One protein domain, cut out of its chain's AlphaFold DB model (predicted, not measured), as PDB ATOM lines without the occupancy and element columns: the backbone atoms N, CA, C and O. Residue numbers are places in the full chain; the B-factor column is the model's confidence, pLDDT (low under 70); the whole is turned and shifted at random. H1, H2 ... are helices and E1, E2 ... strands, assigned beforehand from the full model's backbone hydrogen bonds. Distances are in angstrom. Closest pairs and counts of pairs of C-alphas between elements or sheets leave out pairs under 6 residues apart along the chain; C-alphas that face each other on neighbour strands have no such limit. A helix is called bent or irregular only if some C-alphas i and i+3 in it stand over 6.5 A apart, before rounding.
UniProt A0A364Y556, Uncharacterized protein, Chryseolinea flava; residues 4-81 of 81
ATOM      1  N   VAL A   4     -22.588  45.365 -19.595       75.38
ATOM      2  CA  VAL A   4     -23.416  45.702 -20.747       75.38
ATOM      3  C   VAL A   4     -22.949  47.044 -21.299       75.38
ATOM      4  O   VAL A   4     -22.878  48.042 -20.580       75.38
ATOM      5  N   ASN A   5     -22.592  47.053 -22.581       75.69
ATOM      6  CA  ASN A   5     -22.162  48.267 -23.261       75.69
ATOM      7  C   ASN A   5     -23.387  48.971 -23.834       75.69
ATOM      8  O   ASN A   5     -24.144  48.380 -24.610       75.69
ATOM      9  N   LEU A   6     -23.566  50.227 -23.441       72.50
ATOM     10  CA  LEU A   6     -24.583  51.092 -24.010       72.50
ATOM     11  C   LEU A   6     -24.163  51.569 -25.394       72.50
ATOM     12  O   LEU A   6     -22.995  51.881 -25.640       72.50
ATOM     13  N   THR A   7     -25.134  51.664 -26.296       70.69
ATOM     14  CA  THR A   7     -24.932  52.365 -27.560       70.69
ATOM     15  C   THR A   7     -24.713  53.866 -27.317       70.69
ATOM     16  O   THR A   7     -25.265  54.420 -26.372       70.69
ATOM     17  N   PRO A   8     -23.922  54.565 -28.157       63.59
ATOM     18  CA  PRO A   8     -23.629  55.995 -27.982       63.59
ATOM     19  C   PRO A   8     -24.880  56.895 -28.001       63.59
ATOM     20  O   PRO A   8     -24.859  57.989 -27.440       63.59
ATOM     21  N   ASP A   9     -25.977  56.419 -28.596       66.31
ATOM     22  CA  ASP A   9     -27.289  57.080 -28.603       66.31
ATOM     23  C   ASP A   9     -27.946  57.113 -27.201       66.31
ATOM     24  O   ASP A   9     -28.691  58.034 -26.873       66.31
ATOM     25  N   ASP A  10     -27.583  56.182 -26.311       72.19
ATOM     26  CA  ASP A  10     -28.135  56.025 -24.955       72.19
ATOM     27  C   ASP A  10     -27.460  56.938 -23.902       72.19
ATOM     28  O   ASP A  10     -27.564  56.707 -22.696       72.19
ATOM     29  N   SER A  11     -26.794  58.020 -24.324       73.75
ATOM     30  CA  SER A  11     -26.174  59.005 -23.412       73.75
ATOM     31  C   SER A  11     -27.156  59.604 -22.395       73.75
ATOM     32  O   SER A  11     -26.800  59.859 -21.239       73.75
ATOM     33  N   LEU A  12     -28.410  59.805 -22.811       74.81
ATOM     34  CA  LEU A  12     -29.487  60.303 -21.959       74.81
ATOM     35  C   LEU A  12     -29.875  59.271 -20.896       74.81
ATOM     36  O   LEU A  12     -30.024  59.627 -19.729       74.81
ATOM     37  N   ALA A  13     -29.975  58.000 -21.290       77.38
ATOM     38  CA  ALA A  13     -30.274  56.900 -20.384       77.38
ATOM     39  C   ALA A  13     -29.176  56.745 -19.324       77.38
ATOM     40  O   ALA A  13     -29.471  56.606 -18.141       77.38
ATOM     41  N   PHE A  14     -27.904  56.861 -19.711       80.75
ATOM     42  CA  PHE A  14     -26.800  56.808 -18.754       80.75
ATOM     43  C   PHE A  14     -26.855  57.941 -17.715       80.75
ATOM     44  O   PHE A  14     -26.679  57.703 -16.519       80.75
ATOM     45  N   ARG A  15     -27.150  59.174 -18.151       81.38
ATOM     46  CA  ARG A  15     -27.318  60.323 -17.243       81.38
ATOM     47  C   ARG A  15     -28.487  60.147 -16.281       81.38
ATOM     48  O   ARG A  15     -28.342  60.446 -15.098       81.38
ATOM     49  N   ASP A  16     -29.625  59.679 -16.783       82.75
ATOM     50  CA  ASP A  16     -30.818  59.445 -15.968       82.75
ATOM     51  C   ASP A  16     -30.541  58.395 -14.880       82.75
ATOM     52  O   ASP A  16     -30.819  58.603 -13.697       82.75
ATOM     53  N   LEU A  17     -29.826  57.334 -15.255       84.50
ATOM     54  CA  LEU A  17     -29.378  56.296 -14.336       84.50
ATOM     55  C   LEU A  17     -28.442  56.843 -13.248       84.50
ATOM     56  O   LEU A  17     -28.600  56.533 -12.068       84.50
ATOM     57  N   GLN A  18     -27.486  57.708 -13.606       82.44
ATOM     58  CA  GLN A  18     -26.601  58.352 -12.629       82.44
ATOM     59  C   GLN A  18     -27.356  59.214 -11.605       82.44
ATOM     60  O   GLN A  18     -26.923  59.267 -10.446       82.44
ATOM     61  N   ALA A  19     -28.476  59.829 -12.005       83.56
ATOM     62  CA  ALA A  19     -29.343  60.643 -11.152       83.56
ATOM     63  C   ALA A  19     -30.207  59.819 -10.175       83.56
ATOM     64  O   ALA A  19     -30.899  60.400  -9.341       83.56
ATOM     65  N   GLY A  20     -30.134  58.483 -10.235       81.31
ATOM     66  CA  GLY A  20     -30.923  57.584  -9.390       81.31
ATOM     67  C   GLY A  20     -32.309  57.269  -9.951       81.31
ATOM     68  O   GLY A  20     -33.117  56.672  -9.245       81.31
ATOM     69  N   ASN A  21     -32.578  57.647 -11.202       86.56
ATOM     70  CA  ASN A  21     -33.784  57.244 -11.909       86.56
ATOM     71  C   ASN A  21     -33.583  55.887 -12.598       86.56
ATOM     72  O   ASN A  21     -32.465  55.375 -12.732       86.56
ATOM     73  N   SER A  22     -34.691  55.300 -13.040       86.50
ATOM     74  CA  SER A  22     -34.678  54.105 -13.876       86.50
ATOM     75  C   SER A  22     -34.519  54.512 -15.344       86.50
ATOM     76  O   SER A  22     -35.368  55.207 -15.895       86.50
ATOM     77  N   ALA A  23     -33.481  54.012 -16.004       88.38
ATOM     78  CA  ALA A  23     -33.190  54.320 -17.393       88.38
ATOM     79  C   ALA A  23     -33.535  53.148 -18.313       88.38
ATOM     80  O   ALA A  23     -33.160  52.001 -18.049       88.38
ATOM     81  N   GLN A  24     -34.213  53.435 -19.425       88.00
ATOM     82  CA  GLN A  24     -34.349  52.470 -20.510       88.00
ATOM     83  C   GLN A  24     -33.071  52.476 -21.346       88.00
ATOM     84  O   GLN A  24     -32.673  53.516 -21.855       88.00
ATOM     85  N   VAL A  25     -32.456  51.308 -21.497       86.50
ATOM     86  CA  VAL A  25     -31.191  51.125 -22.200       86.50
ATOM     87  C   VAL A  25     -31.321  50.087 -23.299       86.50
ATOM     88  O   VAL A  25     -31.984  49.059 -23.121       86.50
ATOM     89  N   ARG A  26     -30.660  50.334 -24.428       87.19
ATOM     90  CA  ARG A  26     -30.490  49.347 -25.496       87.19
ATOM     91  C   ARG A  26     -29.077  48.798 -25.460       87.19
ATOM     92  O   ARG A  26     -28.098  49.537 -25.465       87.19
ATOM     93  N   VAL A  27     -28.980  47.477 -25.411       82.50
ATOM     94  CA  VAL A  27     -27.699  46.778 -25.335       82.50
ATOM     95  C   VAL A  27     -27.642  45.709 -26.408       82.50
ATOM     96  O   VAL A  27     -28.646  45.074 -26.739       82.50
ATOM     97  N   VAL A  28     -26.452  45.527 -26.967       84.38
ATOM     98  CA  VAL A  28     -26.180  44.464 -27.931       84.38
ATOM     99  C   VAL A  28     -25.640  43.273 -27.158       84.38
ATOM    100  O   VAL A  28     -24.634  43.400 -26.461       84.38
ATOM    101  N   VAL A  29     -26.306  42.129 -27.268       83.00
ATOM    102  CA  VAL A  29     -25.868  40.874 -26.654       83.00
ATOM    103  C   VAL A  29     -25.555  39.826 -27.699       83.00
ATOM    104  O   VAL A  29     -26.174  39.779 -28.761       83.00
ATOM    105  N   TYR A  30     -24.606  38.961 -27.367       82.38
ATOM    106  CA  TYR A  30     -24.112  37.909 -28.238       82.38
ATOM    107  C   TYR A  30     -24.253  36.559 -27.528       82.38
ATOM    108  O   TYR A  30     -24.008  36.449 -26.330       82.38
ATOM    109  N   GLY A  31     -24.664  35.517 -28.254       76.69
ATOM    110  CA  GLY A  31     -24.715  34.147 -27.725       76.69
ATOM    111  C   GLY A  31     -25.463  33.995 -26.388       76.69
ATOM    112  O   GLY A  31     -26.636  34.354 -26.273       76.69
ATOM    113  N   ASP A  32     -24.785  33.424 -25.387       72.19
ATOM    114  CA  ASP A  32     -25.343  33.091 -24.066       72.19
ATOM    115  C   ASP A  32     -25.541  34.311 -23.137       72.19
ATOM    116  O   ASP A  32     -26.254  34.183 -22.139       72.19
ATOM    117  N   ASP A  33     -25.005  35.498 -23.466       73.62
ATOM    118  CA  ASP A  33     -25.140  36.715 -22.638       73.62
ATOM    119  C   ASP A  33     -26.617  37.112 -22.424       73.62
ATOM    120  O   ASP A  33     -26.986  37.673 -21.390       73.62
ATOM    121  N   GLN A  34     -27.512  36.733 -23.347       71.00
ATOM    122  CA  GLN A  34     -28.957  36.943 -23.212       71.00
ATOM    123  C   GLN A  34     -29.542  36.281 -21.948       71.00
ATOM    124  O   GLN A  34     -30.529  36.768 -21.396       71.00
ATOM    125  N   ARG A  35     -28.958  35.177 -21.460       74.25
ATOM    126  CA  ARG A  35     -29.474  34.465 -20.277       74.25
ATOM    127  C   ARG A  35     -29.257  35.228 -18.974       74.25
ATOM    128  O   ARG A  35     -30.001  34.988 -18.020       74.25
ATOM    129  N   GLU A  36     -28.269  36.117 -18.933       77.00
ATOM    130  CA  GLU A  36     -27.958  36.937 -17.760       77.00
ATOM    131  C   GLU A  36     -28.798  38.223 -17.703       77.00
ATOM    132  O   GLU A  36     -28.957  38.807 -16.628       77.00
ATOM    133  N   LEU A  37     -29.422  38.620 -18.816       83.06
ATOM    134  CA  LEU A  37     -30.335  39.760 -18.890       83.06
ATOM    135  C   LEU A  37     -31.738  39.398 -18.392       83.06
ATOM    136  O   LEU A  37     -32.683  39.300 -19.168       83.06
ATOM    137  N   LYS A  38     -31.888  39.180 -17.085       87.50
ATOM    138  CA  LYS A  38     -33.187  38.891 -16.461       87.50
ATOM    139  C   LYS A  38     -33.539  39.934 -15.421       87.50
ATOM    140  O   LYS A  38     -32.665  40.438 -14.715       87.50
ATOM    141  N   LYS A  39     -34.836  40.206 -15.282       90.31
ATOM    142  CA  LYS A  39     -35.351  41.048 -14.209       90.31
ATOM    143  C   LYS A  39     -34.838  40.559 -12.855       90.31
ATOM    144  O   LYS A  39     -34.904  39.374 -12.538       90.31
ATOM    145  N   GLY A  40     -34.336  41.491 -12.056       90.00
ATOM    146  CA  GLY A  40     -33.745  41.236 -10.748       90.00
ATOM    147  C   GLY A  40     -32.227  41.072 -10.764       90.00
ATOM    148  O   GLY A  40     -31.614  41.299  -9.720       90.00
ATOM    149  N   ASN A  41     -31.618  40.755 -11.909       90.44
ATOM    150  CA  ASN A  41     -30.166  40.650 -12.012       90.44
ATOM    151  C   ASN A  41     -29.509  42.033 -11.991       90.44
ATOM    152  O   ASN A  41     -30.086  43.025 -12.439       90.44
ATOM    153  N   VAL A  42     -28.278  42.079 -11.487       89.12
ATOM    154  CA  VAL A  42     -27.445  43.283 -11.506       89.12
ATOM    155  C   VAL A  42     -26.432  43.167 -12.637       89.12
ATOM    156  O   VAL A  42     -25.699  42.180 -12.734       89.12
ATOM    157  N   VAL A  43     -26.393  44.192 -13.478       87.31
ATOM    158  CA  VAL A  43     -25.480  44.347 -14.607       87.31
ATOM    159  C   VAL A  43     -24.585  45.558 -14.384       87.31
ATOM    160  O   VAL A  43     -24.956  46.502 -13.688       87.31
ATOM    161  N   GLN A  44     -23.395  45.535 -14.976       87.56
ATOM    162  CA  GLN A  44     -22.531  46.710 -14.999       87.56
ATOM    163  C   GLN A  44     -22.799  47.471 -16.295       87.56
ATOM    164  O   GLN A  44     -22.537  46.961 -17.373       87.56
ATOM    165  N   VAL A  45     -23.353  48.669 -16.206       85.38
ATOM    166  CA  VAL A  45     -23.628  49.529 -17.354       85.38
ATOM    167  C   VAL A  45     -22.378  50.344 -17.661       85.38
ATOM    168  O   VAL A  45     -21.896  51.078 -16.798       85.38
ATOM    169  N   ARG A  46     -21.857  50.214 -18.884       82.69
ATOM    170  CA  ARG A  46     -20.705  50.984 -19.364       82.69
ATOM    171  C   ARG A  46     -21.119  51.966 -20.446       82.69
ATOM    172  O   ARG A  46     -21.797  51.581 -21.403       82.69
ATOM    173  N   PHE A  47     -20.675  53.209 -20.307       81.19
ATOM    174  CA  PHE A  47     -20.836  54.258 -21.306       81.19
ATOM    175  C   PHE A  47     -19.548  55.082 -21.388       81.19
ATOM    176  O   PHE A  47     -19.210  55.799 -20.453       81.19
ATOM    177  N   ASN A  48     -18.834  54.996 -22.514       81.25
ATOM    178  CA  ASN A  48     -17.476  55.542 -22.658       81.25
ATOM    179  C   ASN A  48     -16.524  55.019 -21.558       81.25
ATOM    180  O   ASN A  48     -16.383  53.806 -21.419       81.25
ATOM    181  N   ASP A  49     -15.885  55.921 -20.806       82.88
ATOM    182  CA  ASP A  49     -14.980  55.620 -19.685       82.88
ATOM    183  C   ASP A  49     -15.721  55.471 -18.343       82.88
ATOM    184  O   ASP A  49     -15.117  55.133 -17.327       82.88
ATOM    185  N   ASP A  50     -17.033  55.720 -18.320       81.62
ATOM    186  CA  ASP A  50     -17.830  55.631 -17.109       81.62
ATOM    187  C   ASP A  50     -18.483  54.248 -16.967       81.62
ATOM    188  O   ASP A  50     -19.068  53.683 -17.899       81.62
ATOM    189  N   GLU A  51     -18.444  53.723 -15.743       86.00
ATOM    190  CA  GLU A  51     -19.066  52.456 -15.370       86.00
ATOM    191  C   GLU A  51     -19.958  52.653 -14.144       86.00
ATOM    192  O   GLU A  51     -19.576  53.311 -13.174       86.00
ATOM    193  N   LEU A  52     -21.141  52.046 -14.148       87.69
ATOM    194  CA  LEU A  52     -22.016  52.004 -12.977       87.69
ATOM    195  C   LEU A  52     -22.680  50.637 -12.843       87.69
ATOM    196  O   LEU A  52     -22.859  49.920 -13.824       87.69
ATOM    197  N   ASN A  53     -23.094  50.281 -11.629       88.75
ATOM    198  CA  ASN A  53     -23.901  49.086 -11.403       88.75
ATOM    199  C   ASN A  53     -25.385  49.435 -11.472       88.75
ATOM    200  O   ASN A  53     -25.838  50.423 -10.896       88.75
ATOM    201  N   GLY A  54     -26.139  48.607 -12.185       89.56
ATOM    202  CA  GLY A  54     -27.562  48.792 -12.379       89.56
ATOM    203  C   GLY A  54     -28.320  47.478 -12.251       89.56
ATOM    204  O   GLY A  54     -27.896  46.442 -12.758       89.56
ATOM    205  N   LYS A  55     -29.457  47.498 -11.564       91.56
ATOM    206  CA  LYS A  55     -30.367  46.365 -11.439       91.56
ATOM    207  C   LYS A  55     -31.400  46.417 -12.551       91.56
ATOM    208  O   LYS A  55     -32.062  47.432 -12.738       91.56
ATOM    209  N   ILE A  56     -31.582  45.311 -13.258       91.69
ATOM    210  CA  ILE A  56     -32.638  45.181 -14.259       91.69
ATOM    211  C   ILE A  56     -33.985  45.112 -13.528       91.69
ATOM    212  O   ILE A  56     -34.227  44.193 -12.743       91.69
ATOM    213  N   VAL A  57     -34.874  46.068 -13.786       92.69
ATOM    214  CA  VAL A  57     -36.204  46.155 -13.149       92.69
ATOM    215  C   VAL A  57     -37.352  45.788 -14.095       92.69
ATOM    216  O   VAL A  57     -38.475  45.560 -13.637       92.69
ATOM    217  N   SER A  58     -37.075  45.638 -15.393       90.94
ATOM    218  CA  SER A  58     -38.031  45.149 -16.393       90.94
ATOM    219  C   SER A  58     -37.689  43.751 -16.902       90.94
ATOM    220  O   SER A  58     -36.555  43.293 -16.804       90.94
ATOM    221  N   GLU A  59     -38.667  43.090 -17.514       90.88
ATOM    222  CA  GLU A  59     -38.363  41.954 -18.386       90.88
ATOM    223  C   GLU A  59     -37.559  42.441 -19.609       90.88
ATOM    224  O   GLU A  59     -37.795  43.565 -20.077       90.88
ATOM    225  N   PRO A  60     -36.604  41.644 -20.120       87.06
ATOM    226  CA  PRO A  60     -35.875  41.966 -21.340       87.06
ATOM    227  C   PRO A  60     -36.810  41.946 -22.548       87.06
ATOM    228  O   PRO A  60     -37.485  40.950 -22.809       87.06
ATOM    229  N   LEU A  61     -36.816  43.034 -23.317       87.81
ATOM    230  CA  LEU A  61     -37.559  43.106 -24.569       87.81
ATOM    231  C   LEU A  61     -36.591  42.987 -25.741       87.81
ATOM    232  O   LEU A  61     -35.709  43.823 -25.917       87.81
ATOM    233  N   MET A  62     -36.762  41.950 -26.553       85.69
ATOM    234  CA  MET A  62     -35.972  41.772 -27.765       85.69
ATOM    235  C   MET A  62     -36.462  42.747 -28.836       85.69
ATOM    236  O   MET A  62     -37.635  42.722 -29.197       85.69
ATOM    237  N   ILE A  63     -35.574  43.632 -29.285       84.44
ATOM    238  CA  ILE A  63     -35.884  44.682 -30.265       84.44
ATOM    239  C   ILE A  63     -35.453  44.248 -31.658       84.44
ATOM    240  O   ILE A  63     -36.180  44.477 -32.617       84.44
ATOM    241  N   ASP A  64     -34.286  43.612 -31.754       80.81
ATOM    242  CA  ASP A  64     -33.719  43.170 -33.022       80.81
ATOM    243  C   ASP A  64     -32.963  41.856 -32.809       80.81
ATOM    244  O   ASP A  64     -32.078  41.783 -31.948       80.81
ATOM    245  N   ASP A  65     -33.337  40.796 -33.528       76.19
ATOM    246  CA  ASP A  65     -32.708  39.478 -33.403       76.19
ATOM    247  C   ASP A  65     -31.807  39.095 -34.586       76.19
ATOM    248  O   ASP A  65     -31.158  38.050 -34.527       76.19
ATOM    249  N   GLN A  66     -31.724  39.949 -35.616       66.31
ATOM    250  CA  GLN A  66     -31.083  39.652 -36.901       66.31
ATOM    251  C   GLN A  66     -30.072  40.727 -37.310       66.31
ATOM    252  O   GLN A  66     -30.110  41.239 -38.429       66.31
ATOM    253  N   ARG A  67     -29.110  41.054 -36.439       74.94
ATOM    254  CA  ARG A  67     -27.933  41.795 -36.919       74.94
ATOM    255  C   ARG A  67     -27.031  40.859 -37.718       74.94
ATOM    256  O   ARG A  67     -26.773  39.738 -37.283       74.94
ATOM    257  N   ASP A  68     -26.468  41.363 -38.814       73.06
ATOM    258  CA  ASP A  68     -25.491  40.652 -39.655       73.06
ATOM    259  C   ASP A  68     -24.280  40.098 -38.875       73.06
ATOM    260  O   ASP A  68     -23.684  39.104 -39.275       73.06
ATOM    261  N   ASP A  69     -23.941  40.709 -37.735       75.75
ATOM    262  CA  ASP A  69     -22.830  40.312 -36.855       75.75
ATOM    263  C   ASP A  69     -23.214  39.219 -35.826       75.75
ATOM    264  O   ASP A  69     -22.436  38.868 -34.944       75.75
ATOM    265  N   GLY A  70     -24.448  38.698 -35.872       76.69
ATOM    266  CA  GLY A  70     -24.964  37.713 -34.907       76.69
ATOM    267  C   GLY A  70     -25.314  38.290 -33.527       76.69
ATOM    268  O   GLY A  70     -25.687  37.547 -32.614       76.69
ATOM    269  N   GLY A  71     -25.204  39.611 -33.367       82.12
ATOM    270  CA  GLY A  71     -25.635  40.345 -32.182       82.12
ATOM    271  C   GLY A  71     -27.147  40.573 -32.155       82.12
ATOM    272  O   GLY A  71     -27.796  40.733 -33.183       82.12
ATOM    273  N   LYS A  72     -27.709  40.637 -30.953       85.25
ATOM    274  CA  LYS A  72     -29.136  40.861 -30.703       85.25
ATOM    275  C   LYS A  72     -29.305  42.138 -29.898       85.25
ATOM    276  O   LYS A  72     -28.603  42.329 -28.908       85.25
ATOM    277  N   VAL A  73     -30.217  43.015 -30.301       85.94
ATOM    278  CA  VAL A  73     -30.533  44.234 -29.551       85.94
ATOM    279  C   VAL A  73     -31.641  43.926 -28.561       85.94
ATOM    280  O   VAL A  73     -32.744  43.523 -28.935       85.94
ATOM    281  N   VAL A  74     -31.349  44.144 -27.286       87.75
ATOM    282  CA  VAL A  74     -32.297  43.973 -26.189       87.75
ATOM    283  C   VAL A  74     -32.484  45.315 -25.503       87.75
ATOM    284  O   VAL A  74     -31.518  46.009 -25.190       87.75
ATOM    285  N   SER A  75     -33.740  45.681 -25.270       88.94
ATOM    286  CA  SER A  75     -34.106  46.812 -24.433       88.94
ATOM    287  C   SER A  75     -34.362  46.337 -23.009       88.94
ATOM    288  O   SER A  75     -35.078  45.360 -22.779       88.94
ATOM    289  N   LEU A  76     -33.805  47.069 -22.052       89.81
ATOM    290  CA  LEU A  76     -33.926  46.812 -20.619       89.81
ATOM    291  C   LEU A  76     -34.260  48.118 -19.909       89.81
ATOM    292  O   LEU A  76     -33.842  49.177 -20.362       89.81
ATOM    293  N   VAL A  77     -34.956  48.049 -18.780       91.44
ATOM    294  CA  VAL A  77     -34.999  49.149 -17.814       91.44
ATOM    295  C   VAL A  77     -34.088  48.786 -16.657       91.44
ATOM    296  O   VAL A  77     -34.229  47.717 -16.053       91.44
ATOM    297  N   VAL A  78     -33.144  49.671 -16.371       91.19
ATOM    298  CA  VAL A  78     -32.113  49.488 -15.359       91.19
ATOM    299  C   VAL A  78     -32.228  50.605 -14.330       91.19
ATOM    300  O   VAL A  78     -32.484  51.746 -14.687       91.19
ATOM    301  N   GLU A  79     -32.051  50.278 -13.056       91.06
ATOM    302  CA  GLU A  79     -32.063  51.223 -11.936       91.06
ATOM    303  C   GLU A  79     -30.727  51.168 -11.196       91.06
ATOM    304  O   GLU A  79     -30.174  50.084 -11.003       91.06
ATOM    305  N   LYS A  80     -30.177  52.322 -10.813       89.56
ATOM    306  CA  LYS A  80     -28.861  52.409 -10.171       89.56
ATOM    307  C   LYS A  80     -28.866  51.722  -8.803       89.56
ATOM    308  O   LYS A  80     -29.814  51.879  -8.039       89.56
ATOM    309  N   VAL A  81     -27.786  50.994  -8.503       86.31
ATOM    310  CA  VAL A  81     -27.569  50.276  -7.231       86.31
ATOM    311  C   VAL A  81     -26.308  50.746  -6.530       86.31
ATOM    312  O   VAL A  81     -25.320  51.045  -7.239       86.31
TER     313      VAL A  81
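Overview. This is residues 4 to 81 of the 81 residues of an uncharacterized protein of Chryseolinea flava (UniProt A0A364Y556). A strongly twisted sheet of five strands folds over on itself: the long strand E5, with E1 on one side and short E4 on the other, makes one wall, and the hairpin of E2 and E3 crosses behind it, joined through E3 to the last part of E5. H1 packs on the sheet, mainly on E1, and small H2 lies far from it, on the opposite face. The printed part has 78 residues, in the order H1, E1, H2, E2, E3, E4, E5; the branched sheet is antiparallel and the class mixed. It is compact, with a radius of gyration of the C-alphas of 11.6 A and spans of 34 by 25 by 17 A.

Arrangement. E5, residues 72 to 80, bends by 54 degrees at residue 77. E1, residues 22 to 29, is its antiparallel neighbour, with N 25 and O 76 2.8 A apart. On the other side of E5 are E4, residues 61 to 64, with N 75 and O 61 at 2.8 A, and E3, residues 50 to 56, with N 55 and O 79 at 2.7 A. E2, residues 42 to 47, forms a hairpin with E3, N 45 and O 52 being 2.7 A apart. Residues 4 to 5 pair parallel with residues 45 to 46 of E2. H1, residues 8 to 18, is on the sheet; its closest C-alphas to E1 are those of Ala 13 and Ala 23, 4.9 A. H2, residues 31 to 35, is on the opposite face. O i to N i+4 pairs within range number 5 of 7 in H1 and 0 of 1 in H2, where 1 of 2 O i to N i+3 pairs is.

Along the chain. E5 is 23.6 A long, E1 20.4 A, E3 18.3 A, E2 16.1 A and H1 15.8 A. H1 begins at C-alpha 8 (-23.629, 55.995, -27.982), and E5 ends at C-alpha 80 (-28.861, 52.409, -10.171). H1 is irregular, C-alphas 9 and 12 being 7.7 A apart; H2 only just, C-alphas 31 and 34 being 6.8 A apart.

Size, cuts and confidence. The farthest C-alphas, of Gly 20 and Asp 68, are 35.1 A apart. The printed part has no cut and no long link. Its mean pLDDT is 82.7; residues 8 to 9 and 66 are under 70.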